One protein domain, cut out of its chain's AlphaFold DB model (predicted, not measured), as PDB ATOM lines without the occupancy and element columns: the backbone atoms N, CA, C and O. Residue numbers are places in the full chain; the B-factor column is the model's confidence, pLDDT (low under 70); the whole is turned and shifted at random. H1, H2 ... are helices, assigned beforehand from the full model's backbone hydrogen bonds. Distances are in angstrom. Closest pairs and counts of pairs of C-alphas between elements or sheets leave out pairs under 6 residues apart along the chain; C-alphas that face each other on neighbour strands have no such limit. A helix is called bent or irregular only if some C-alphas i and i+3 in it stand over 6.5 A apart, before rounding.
ATOM      1  N   LYS A  72     -27.172-130.559  13.995       97.44
ATOM      2  CA  LYS A  72     -26.971-132.008  14.137       97.44
ATOM      3  C   LYS A  72     -25.487-132.388  14.153       97.44
ATOM      4  O   LYS A  72     -25.086-133.197  14.976       97.44
ATOM      5  N   PHE A  73     -24.685-131.805  13.265       97.94
ATOM      6  CA  PHE A  73     -23.250-132.080  13.211       97.94
ATOM      7  C   PHE A  73     -22.496-131.342  14.314       97.94
ATOM      8  O   PHE A  73     -21.597-131.908  14.928       97.94
ATOM      9  N   LEU A  74     -22.898-130.108  14.628       98.19
ATOM     10  CA  LEU A  74     -22.262-129.334  15.690       98.19
ATOM     11  C   LEU A  74     -22.413-130.001  17.064       98.19
ATOM     12  O   LEU A  74     -21.444-130.038  17.815       98.19
ATOM     13  N   LEU A  75     -23.575-130.593  17.354       97.81
ATOM     14  CA  LEU A  75     -23.820-131.353  18.584       97.81
ATOM     15  C   LEU A  75     -22.950-132.612  18.704       97.81
ATOM     16  O   LEU A  75     -22.706-133.061  19.817       97.81
ATOM     17  N   ASN A  76     -22.459-133.156  17.588       97.12
ATOM     18  CA  ASN A  76     -21.550-134.304  17.598       97.12
ATOM     19  C   ASN A  76     -20.092-133.856  17.750       97.12
ATOM     20  O   ASN A  76     -19.365-134.377  18.587       97.12
ATOM     21  N   HIS A  77     -19.671-132.850  16.978       98.19
ATOM     22  CA  HIS A  77     -18.274-132.414  16.955       98.19
ATOM     23  C   HIS A  77     -17.884-131.574  18.182       98.19
ATOM     24  O   HIS A  77     -16.734-131.599  18.608       98.19
ATOM     25  N   PHE A  78     -18.811-130.807  18.768       98.06
ATOM     26  CA  PHE A  78     -18.492-129.921  19.892       98.06
ATOM     27  C   PHE A  78     -18.057-130.682  21.163       98.06
ATOM     28  O   PHE A  78     -17.010-130.331  21.712       98.06
ATOM     29  N   PRO A  79     -18.757-131.743  21.617       97.19
ATOM     30  CA  PRO A  79     -18.306-132.542  22.760       97.19
ATOM     31  C   PRO A  79     -16.926-133.180  22.562       97.19
ATOM     32  O   PRO A  79     -16.142-133.246  23.505       97.19
ATOM     33  N   GLU A  80     -16.590-133.607  21.342       97.25
ATOM     34  CA  GLU A  80     -15.258-134.140  21.022       97.25
ATOM     35  C   GLU A  80     -14.167-133.087  21.251       97.25
ATOM     36  O   GLU A  80     -13.113-133.387  21.817       97.25
ATOM     37  N   GLN A  81     -14.439-131.834  20.876       97.75
ATOM     38  CA  GLN A  81     -13.514-130.727  21.106       97.75
ATOM     39  C   GLN A  81     -13.393-130.371  22.592       97.75
ATOM     40  O   GLN A  81     -12.283-130.125  23.064       97.75
ATOM     41  N   ILE A  82     -14.495-130.399  23.347       97.38
ATOM     42  CA  ILE A  82     -14.458-130.236  24.809       97.38
ATOM     43  C   ILE A  82     -13.587-131.325  25.437       97.38
ATOM     44  O   ILE A  82     -12.654-131.011  26.172       97.38
ATOM     45  N   ASN A  83     -13.795-132.590  25.062       96.75
ATOM     46  CA  ASN A  83     -13.002-133.711  25.564       96.75
ATOM     47  C   ASN A  83     -11.504-133.558  25.262       96.75
ATOM     48  O   ASN A  83     -10.672-133.812  26.134       96.75
ATOM     49  N   ALA A  84     -11.150-133.089  24.062       95.88
ATOM     50  CA  ALA A  84      -9.764-132.802  23.696       95.88
ATOM     51  C   ALA A  84      -9.150-131.652  24.520       95.88
ATOM     52  O   ALA A  84      -7.941-131.635  24.765       95.88
ATOM     53  N   LEU A  85      -9.971-130.700  24.971       95.50
ATOM     54  CA  LEU A  85      -9.558-129.544  25.770       95.50
ATOM     55  C   LEU A  85      -9.691-129.753  27.286       95.50
ATOM     56  O   LEU A  85      -9.187-128.915  28.035       95.50
ATOM     57  N   ASN A  86     -10.280-130.861  27.753       94.38
ATOM     58  CA  ASN A  86     -10.624-131.085  29.166       94.38
ATOM     59  C   ASN A  86      -9.472-130.783  30.130       94.38
ATOM     60  O   ASN A  86      -9.673-130.080  31.110       94.38
ATOM     61  N   ARG A  87      -8.241-131.232  29.843       93.69
ATOM     62  CA  ARG A  87      -7.087-130.953  30.724       93.69
ATOM     63  C   ARG A  87      -6.823-129.456  30.907       93.69
ATOM     64  O   ARG A  87      -6.472-129.033  32.002       93.69
ATOM     65  N   LYS A  88      -6.969-128.661  29.841       92.25
ATOM     66  CA  LYS A  88      -6.786-127.203  29.895       92.25
ATOM     67  C   LYS A  88      -7.949-126.534  30.623       92.25
ATOM     68  O   LYS A  88      -7.712-125.626  31.408       92.25
ATOM     69  N   ILE A  89      -9.175-126.997  30.380       92.50
ATOM     70  CA  ILE A  89     -10.373-126.475  31.047       92.50
ATOM     71  C   ILE A  89     -10.288-126.727  32.557       92.50
ATOM     72  O   ILE A  89     -10.426-125.791  33.336       92.50
ATOM     73  N   GLU A  90      -9.965-127.951  32.976       92.06
ATOM     74  CA  GLU A  90      -9.819-128.301  34.394       92.06
ATOM     75  C   GLU A  90      -8.682-127.529  35.075       92.06
ATOM     76  O   GLU A  90      -8.841-127.066  36.201       92.06
ATOM     77  N   PHE A  91      -7.563-127.306  34.377       91.88
ATOM     78  CA  PHE A  91      -6.488-126.455  34.889       91.88
ATOM     79  C   PHE A  91      -6.955-125.016  35.147       91.88
ATOM     80  O   PHE A  91      -6.620-124.443  36.176       91.88
ATOM     81  N   VAL A  92      -7.732-124.429  34.233       90.62
ATOM     82  CA  VAL A  92      -8.266-123.067  34.386       90.62
ATOM     83  C   VAL A  92      -9.308-123.006  35.504       90.62
ATOM     84  O   VAL A  92      -9.271-122.086  36.320       90.62
ATOM     85  N   LYS A  93     -10.189-124.007  35.597       87.88
ATOM     86  CA  LYS A  93     -11.170-124.128  36.686       87.88
ATOM     87  C   LYS A  93     -10.491-124.245  38.050       87.88
ATOM     88  O   LYS A  93     -10.975-123.665  39.015       87.88
ATOM     89  N   SER A  94      -9.339-124.915  38.131       91.56
ATOM     90  CA  SER A  94      -8.566-125.000  39.375       91.56
ATOM     91  C   SER A  94      -7.916-123.675  39.796       91.56
ATOM     92  O   SER A  94      -7.381-123.611  40.899       91.56
ATOM     93  N   GLN A  95      -7.917-122.644  38.941       91.38
ATOM     94  CA  GLN A  95      -7.433-121.298  39.278       91.38
ATOM     95  C   GLN A  95      -8.531-120.389  39.859       91.38
ATOM     96  O   GLN A  95      -8.292-119.195  40.009       91.38
ATOM     97  N   ASP A  96      -9.727-120.921  40.144       87.88
ATOM     98  CA  ASP A  96     -10.884-120.160  40.654       87.88
ATOM     99  C   ASP A  96     -11.302-118.987  39.740       87.88
ATOM    100  O   ASP A  96     -11.786-117.942  40.173       87.88
ATOM    101  N   LEU A  97     -11.088-119.148  38.430       87.50
ATOM    102  CA  LEU A  97     -11.484-118.154  37.439       87.50
ATOM    103  C   LEU A  97     -12.986-118.267  37.129       87.50
ATOM    104  O   LEU A  97     -13.482-119.378  36.904       87.50
ATOM    105  N   PRO A  98     -13.716-117.136  37.033       89.06
ATOM    106  CA  PRO A  98     -15.107-117.142  36.598       89.06
ATOM    107  C   PRO A  98     -15.264-117.808  35.228       89.06
ATOM    108  O   PRO A  98     -14.436-117.622  34.333       89.06
ATOM    109  N   LYS A  99     -16.363-118.543  35.032       88.25
ATOM    110  CA  LYS A  99     -16.656-119.244  33.771       88.25
ATOM    111  C   LYS A  99     -16.580-118.329  32.552       88.25
ATOM    112  O   LYS A  99     -15.948-118.669  31.552       88.25
ATOM    113  N   ASP A 100     -17.172-117.146  32.662       87.50
ATOM    114  CA  ASP A 100     -17.202-116.167  31.578       87.50
ATOM    115  C   ASP A 100     -15.794-115.718  31.158       87.50
ATOM    116  O   ASP A 100     -15.580-115.392  29.993       87.50
ATOM    117  N   SER A 101     -14.810-115.786  32.063       86.56
ATOM    118  CA  SER A 101     -13.422-115.410  31.785       86.56
ATOM    119  C   SER A 101     -12.700-116.376  30.841       86.56
ATOM    120  O   SER A 101     -11.777-115.952  30.151       86.56
ATOM    121  N   TYR A 102     -13.092-117.655  30.781       91.38
ATOM    122  CA  TYR A 102     -12.468-118.638  29.878       91.38
ATOM    123  C   TYR A 102     -13.407-119.183  28.804       91.38
ATOM    124  O   TYR A 102     -12.938-119.755  27.817       91.38
ATOM    125  N   GLN A 103     -14.719-118.999  28.955       94.25
ATOM    126  CA  GLN A 103     -15.705-119.487  27.998       94.25
ATOM    127  C   GLN A 103     -15.441-118.951  26.587       94.25
ATOM    128  O   GLN A 103     -15.466-119.725  25.631       94.25
ATOM    129  N   GLU A 104     -15.149-117.654  26.441       92.50
ATOM    130  CA  GLU A 104     -14.857-117.064  25.129       92.50
ATOM    131  C   GLU A 104     -13.625-117.702  24.476       92.50
ATOM    132  O   GLU A 104     -13.680-118.071  23.303       92.50
ATOM    133  N   TYR A 105     -12.560-117.928  25.249       92.38
ATOM    134  CA  TYR A 105     -11.346-118.587  24.768       92.38
ATOM    135  C   TYR A 105     -11.609-120.028  24.309       92.38
ATOM    136  O   TYR A 105     -11.104-120.462  23.268       92.38
ATOM    137  N   VAL A 106     -12.423-120.782  25.057       95.88
ATOM    138  CA  VAL A 106     -12.822-122.144  24.673       95.88
ATOM    139  C   VAL A 106     -13.629-122.113  23.376       95.88
ATOM    140  O   VAL A 106     -13.308-122.857  22.450       95.88
ATOM    141  N   ILE A 107     -14.623-121.226  23.265       97.38
ATOM    142  CA  ILE A 107     -15.430-121.070  22.046       97.38
ATOM    143  C   ILE A 107     -14.541-120.716  20.850       97.38
ATOM    144  O   ILE A 107     -14.690-121.316  19.786       97.38
ATOM    145  N   GLU A 108     -13.612-119.772  21.008       96.62
ATOM    146  CA  GLU A 108     -12.696-119.350  19.947       96.62
ATOM    147  C   GLU A 108     -11.767-120.486  19.506       96.62
ATOM    148  O   GLU A 108     -11.613-120.734  18.308       96.62
ATOM    149  N   THR A 109     -11.226-121.242  20.464       97.31
ATOM    150  CA  THR A 109     -10.376-122.408  20.186       97.31
ATOM    151  C   THR A 109     -11.143-123.482  19.412       97.31
ATOM    152  O   THR A 109     -10.668-123.975  18.388       97.31
ATOM    153  N   ILE A 110     -12.358-123.821  19.858       98.06
ATOM    154  CA  ILE A 110     -13.212-124.813  19.194       98.06
ATOM    155  C   ILE A 110     -13.602-124.339  17.789       98.06
ATOM    156  O   ILE A 110     -13.527-125.112  16.833       98.06
ATOM    157  N   ALA A 111     -13.979-123.069  17.638       98.19
ATOM    158  CA  ALA A 111     -14.315-122.491  16.342       98.19
ATOM    159  C   ALA A 111     -13.123-122.527  15.370       98.19
ATOM    160  O   ALA A 111     -13.299-122.842  14.194       98.19
ATOM    161  N   GLY A 112     -11.907-122.268  15.861       97.88
ATOM    162  CA  GLY A 112     -10.673-122.425  15.096       97.88
ATOM    163  C   GLY A 112     -10.468-123.862  14.612       97.88
ATOM    164  O   GLY A 112     -10.274-124.082  13.416       97.88
ATOM    165  N   ASN A 113     -10.592-124.843  15.510       97.62
ATOM    166  CA  ASN A 113     -10.409-126.261  15.185       97.62
ATOM    167  C   ASN A 113     -11.442-126.781  14.177       97.62
ATOM    168  O   ASN A 113     -11.099-127.539  13.270       97.62
ATOM    169  N   LEU A 114     -12.704-126.363  14.314       97.75
ATOM    170  CA  LEU A 114     -13.795-126.816  13.452       97.75
ATOM    171  C   LEU A 114     -13.880-126.049  12.121       97.75
ATOM    172  O   LEU A 114     -14.542-126.523  11.202       97.75
ATOM    173  N   SER A 115     -13.202-124.905  11.977       96.38
ATOM    174  CA  SER A 115     -13.295-124.047  10.781       96.38
ATOM    175  C   SER A 115     -13.053-124.786   9.466       96.38
ATOM    176  O   SER A 115     -13.853-124.671   8.540       96.38
ATOM    177  N   LYS A 116     -12.005-125.615   9.410       94.06
ATOM    178  CA  LYS A 116     -11.669-126.416   8.224       94.06
ATOM    179  C   LYS A 116     -12.689-127.515   7.936       94.06
ATOM    180  O   LYS A 116     -12.910-127.833   6.778       94.06
ATOM    181  N   LEU A 117     -13.298-128.093   8.974       96.19
ATOM    182  CA  LEU A 117     -14.279-129.172   8.825       96.19
ATOM    183  C   LEU A 117     -15.584-128.669   8.196       96.19
ATOM    184  O   LEU A 117     -16.196-129.381   7.409       96.19
ATOM    185  N   TYR A 118     -16.000-127.453   8.550       96.31
ATOM    186  CA  TYR A 118     -17.219-126.828   8.028       96.31
ATOM    187  C   TYR A 118     -16.974-125.922   6.816       96.31
ATOM    188  O   TYR A 118     -17.932-125.401   6.256       96.31
ATOM    189  N   ASP A 119     -15.713-125.709   6.438       94.94
ATOM    190  CA  ASP A 119     -15.297-124.791   5.374       94.94
ATOM    191  C   ASP A 119     -15.874-123.368   5.541       94.94
ATOM    192  O   ASP A 119     -16.348-122.712   4.611       94.94
ATOM    193  N   VAL A 120     -15.832-122.872   6.783       95.69
ATOM    194  CA  VAL A 120     -16.275-121.523   7.166       95.69
ATOM    195  C   VAL A 120     -15.227-120.824   8.021       95.69
ATOM    196  O   VAL A 120     -14.347-121.448   8.614       95.69
ATOM    197  N   SER A 121     -15.330-119.500   8.137       95.12
ATOM    198  CA  SER A 121     -14.449-118.758   9.038       95.12
ATOM    199  C   SER A 121     -14.734-119.096  10.514       95.12
ATOM    200  O   SER A 121     -15.887-119.355  10.881       95.12
ATOM    201  N   PRO A 122     -13.726-119.007  11.405       96.62
ATOM    202  CA  PRO A 122     -13.938-119.168  12.844       96.62
ATOM    203  C   PRO A 122     -15.008-118.221  13.405       96.62
ATOM    204  O   PRO A 122     -15.743-118.586  14.315       96.62
ATOM    205  N   GLY A 123     -15.164-117.022  12.831       95.81
ATOM    206  CA  GLY A 123     -16.195-116.068  13.246       95.81
ATOM    207  C   GLY A 123     -17.627-116.582  13.047       95.81
ATOM    208  O   GLY A 123     -18.486-116.328  13.893       95.81
ATOM    209  N   VAL A 124     -17.886-117.338  11.972       96.31
ATOM    210  CA  VAL A 124     -19.196-117.973  11.730       96.31
ATOM    211  C   VAL A 124     -19.464-119.038  12.793       96.31
ATOM    212  O   VAL A 124     -20.525-119.029  13.418       96.31
ATOM    213  N   LEU A 125     -18.480-119.901  13.059       97.94
ATOM    214  CA  LEU A 125     -18.576-120.934  14.092       97.94
ATOM    215  C   LEU A 125     -18.723-120.350  15.498       97.94
ATOM    216  O   LEU A 125     -19.572-120.826  16.242       97.94
ATOM    217  N   LYS A 126     -17.981-119.291  15.846       97.62
ATOM    218  CA  LYS A 126     -18.110-118.587  17.133       97.62
ATOM    219  C   LYS A 126     -19.551-118.128  17.347       97.62
ATOM    220  O   LYS A 126     -20.172-118.519  18.330       97.62
ATOM    221  N   LYS A 127     -20.118-117.378  16.392       96.31
ATOM    222  CA  LYS A 127     -21.518-116.917  16.463       96.31
ATOM    223  C   LYS A 127     -22.493-118.089  16.584       96.31
ATOM    224  O   LYS A 127     -23.415-118.044  17.397       96.31
ATOM    225  N   ARG A 128     -22.279-119.145  15.794       97.12
ATOM    226  CA  ARG A 128     -23.121-120.343  15.791       97.12
ATOM    227  C   ARG A 128     -23.099-121.069  17.139       97.12
ATOM    228  O   ARG A 128     -24.171-121.403  17.636       97.12
ATOM    229  N   ILE A 129     -21.915-121.297  17.708       98.06
ATOM    230  CA  ILE A 129     -21.706-121.958  19.004       98.06
ATOM    231  C   ILE A 129     -22.313-121.115  20.125       98.06
ATOM    232  O   ILE A 129     -23.095-121.642  20.910       98.06
ATOM    233  N   SER A 130     -22.023-119.811  20.169       96.69
ATOM    234  CA  SER A 130     -22.596-118.905  21.170       96.69
ATOM    235  C   SER A 130     -24.124-118.944  21.156       96.69
ATOM    236  O   SER A 130     -24.736-119.013  22.216       96.69
ATOM    237  N   LYS A 131     -24.746-118.990  19.968       96.31
ATOM    238  CA  LYS A 131     -26.204-119.117  19.850       96.31
ATOM    239  C   LYS A 131     -26.742-120.456  20.343       96.31
ATOM    240  O   LYS A 131     -27.814-120.472  20.929       96.31
ATOM    241  N   GLU A 132     -26.032-121.565  20.138       97.75
ATOM    242  CA  GLU A 132     -26.433-122.858  20.713       97.75
ATOM    243  C   GLU A 132     -26.290-122.893  22.239       97.75
ATOM    244  O   GLU A 132     -27.101-123.533  22.899       97.75
ATOM    245  N   ILE A 133     -25.299-122.196  22.800       96.81
ATOM    246  CA  ILE A 133     -25.150-122.046  24.255       96.81
ATOM    247  C   ILE A 133     -26.296-121.203  24.828       96.81
ATOM    248  O   ILE A 133     -26.920-121.608  25.802       96.81
ATOM    249  N   GLU A 134     -26.618-120.071  24.195       96.06
ATOM    250  CA  GLU A 134     -27.709-119.170  24.604       96.06
ATOM    251  C   GLU A 134     -29.065-119.890  24.686       96.06
ATOM    252  O   GLU A 134     -29.842-119.639  25.602       96.06
ATOM    253  N   ILE A 135     -29.330-120.827  23.769       96.50
ATOM    254  CA  ILE A 135     -30.568-121.628  23.754       96.50
ATOM    255  C   ILE A 135     -30.457-122.954  24.533       96.50
ATOM    256  O   ILE A 135     -31.377-123.769  24.472       96.50
ATOM    257  N   GLY A 136     -29.338-123.204  25.222       96.94
ATOM    258  CA  GLY A 136     -29.139-124.371  26.089       96.94
ATOM    259  C   GLY A 136     -28.829-125.697  25.382       96.94
ATOM    260  O   GLY A 136     -28.927-126.753  26.001       96.94
TER     261      GLY A 136
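This is residues 72 to 136 of the 141 residues of the protein "ImmA/IrrE family metallo-endopeptidase" of Nitrospirae bacterium (UniProt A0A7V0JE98). Two long kinked helices, H1 and H2, make a loose helical hairpin, and a shorter third helix, H3, folds back at a slant across H2, packing on its residues 107 to 115. H2 touches both other helices, while H3 and H1 are near each other with no pair of C-alphas within 8 A. The printed part has 65 residues with three named helices in the order H1, H2, H3 and no named strand; the class is all helix, with 55 residues in the helices. The whole is compact, with a radius of gyration of the C-alphas of 11.9 A, and elongated in outline, spanning 35 by 22 by 19 A.

H1 runs from Lys 72, whose C-alpha is at (-26.971, -132.008, 14.137), to Lys 93, 22 residues and 28.6 A from first to last C-alpha. It has a kink of 64 degrees near residue 87 and is irregular, with C-alphas 84 and 87 standing 7.7 A apart. H2 holds residues 99 to 118, beginning at C-alpha 99 at (-16.656, -119.244, 33.771), and is 26.8 A long. It has a kink of 31 degrees near residue 112 and is irregular, with C-alphas 113 and 116 standing 7.1 A apart. H3 holds residues 122 to 134, is 18.1 A long, and ends at C-alpha 134 at (-27.709, -119.170, 24.604).

H1 and H2 form a helical hairpin and touch, with 6 pairs of C-alphas within 8 A. Their closest C-alphas, those of Gln 81 and Ile 110, are 6.2 A apart. Their lines stand at a steep tilt of 42 degrees, and they run opposite ways. H2 touches H3 with residues 107 to 115 alone. The closest C-alphas of H2 and H3 are those of Ala 111 and Pro 122, 4.8 A apart. These two helices also run opposite ways, at a steep tilt of 53 degrees. H1 and H3 are near each other, with 7 pairs of C-alphas within 10 A and no pair within 8 A. In H3 every O i to N i+4 pair is within hydrogen-bond range; in H1 13 of 18 are, and in H2 12 of 16.

The two C-alphas farthest apart, those of Asp 96 and Asp 119, are 35.9 A apart, and the C-alphas of Lys 72 and Gly 136, the first and last printed, are 14.3 A apart. The printed part has no cut. Both links are tight: five residues join H1 to H2, and three join H2 to H3. The mean pLDDT of the printed part is 95.0, and no printed residue is under 70.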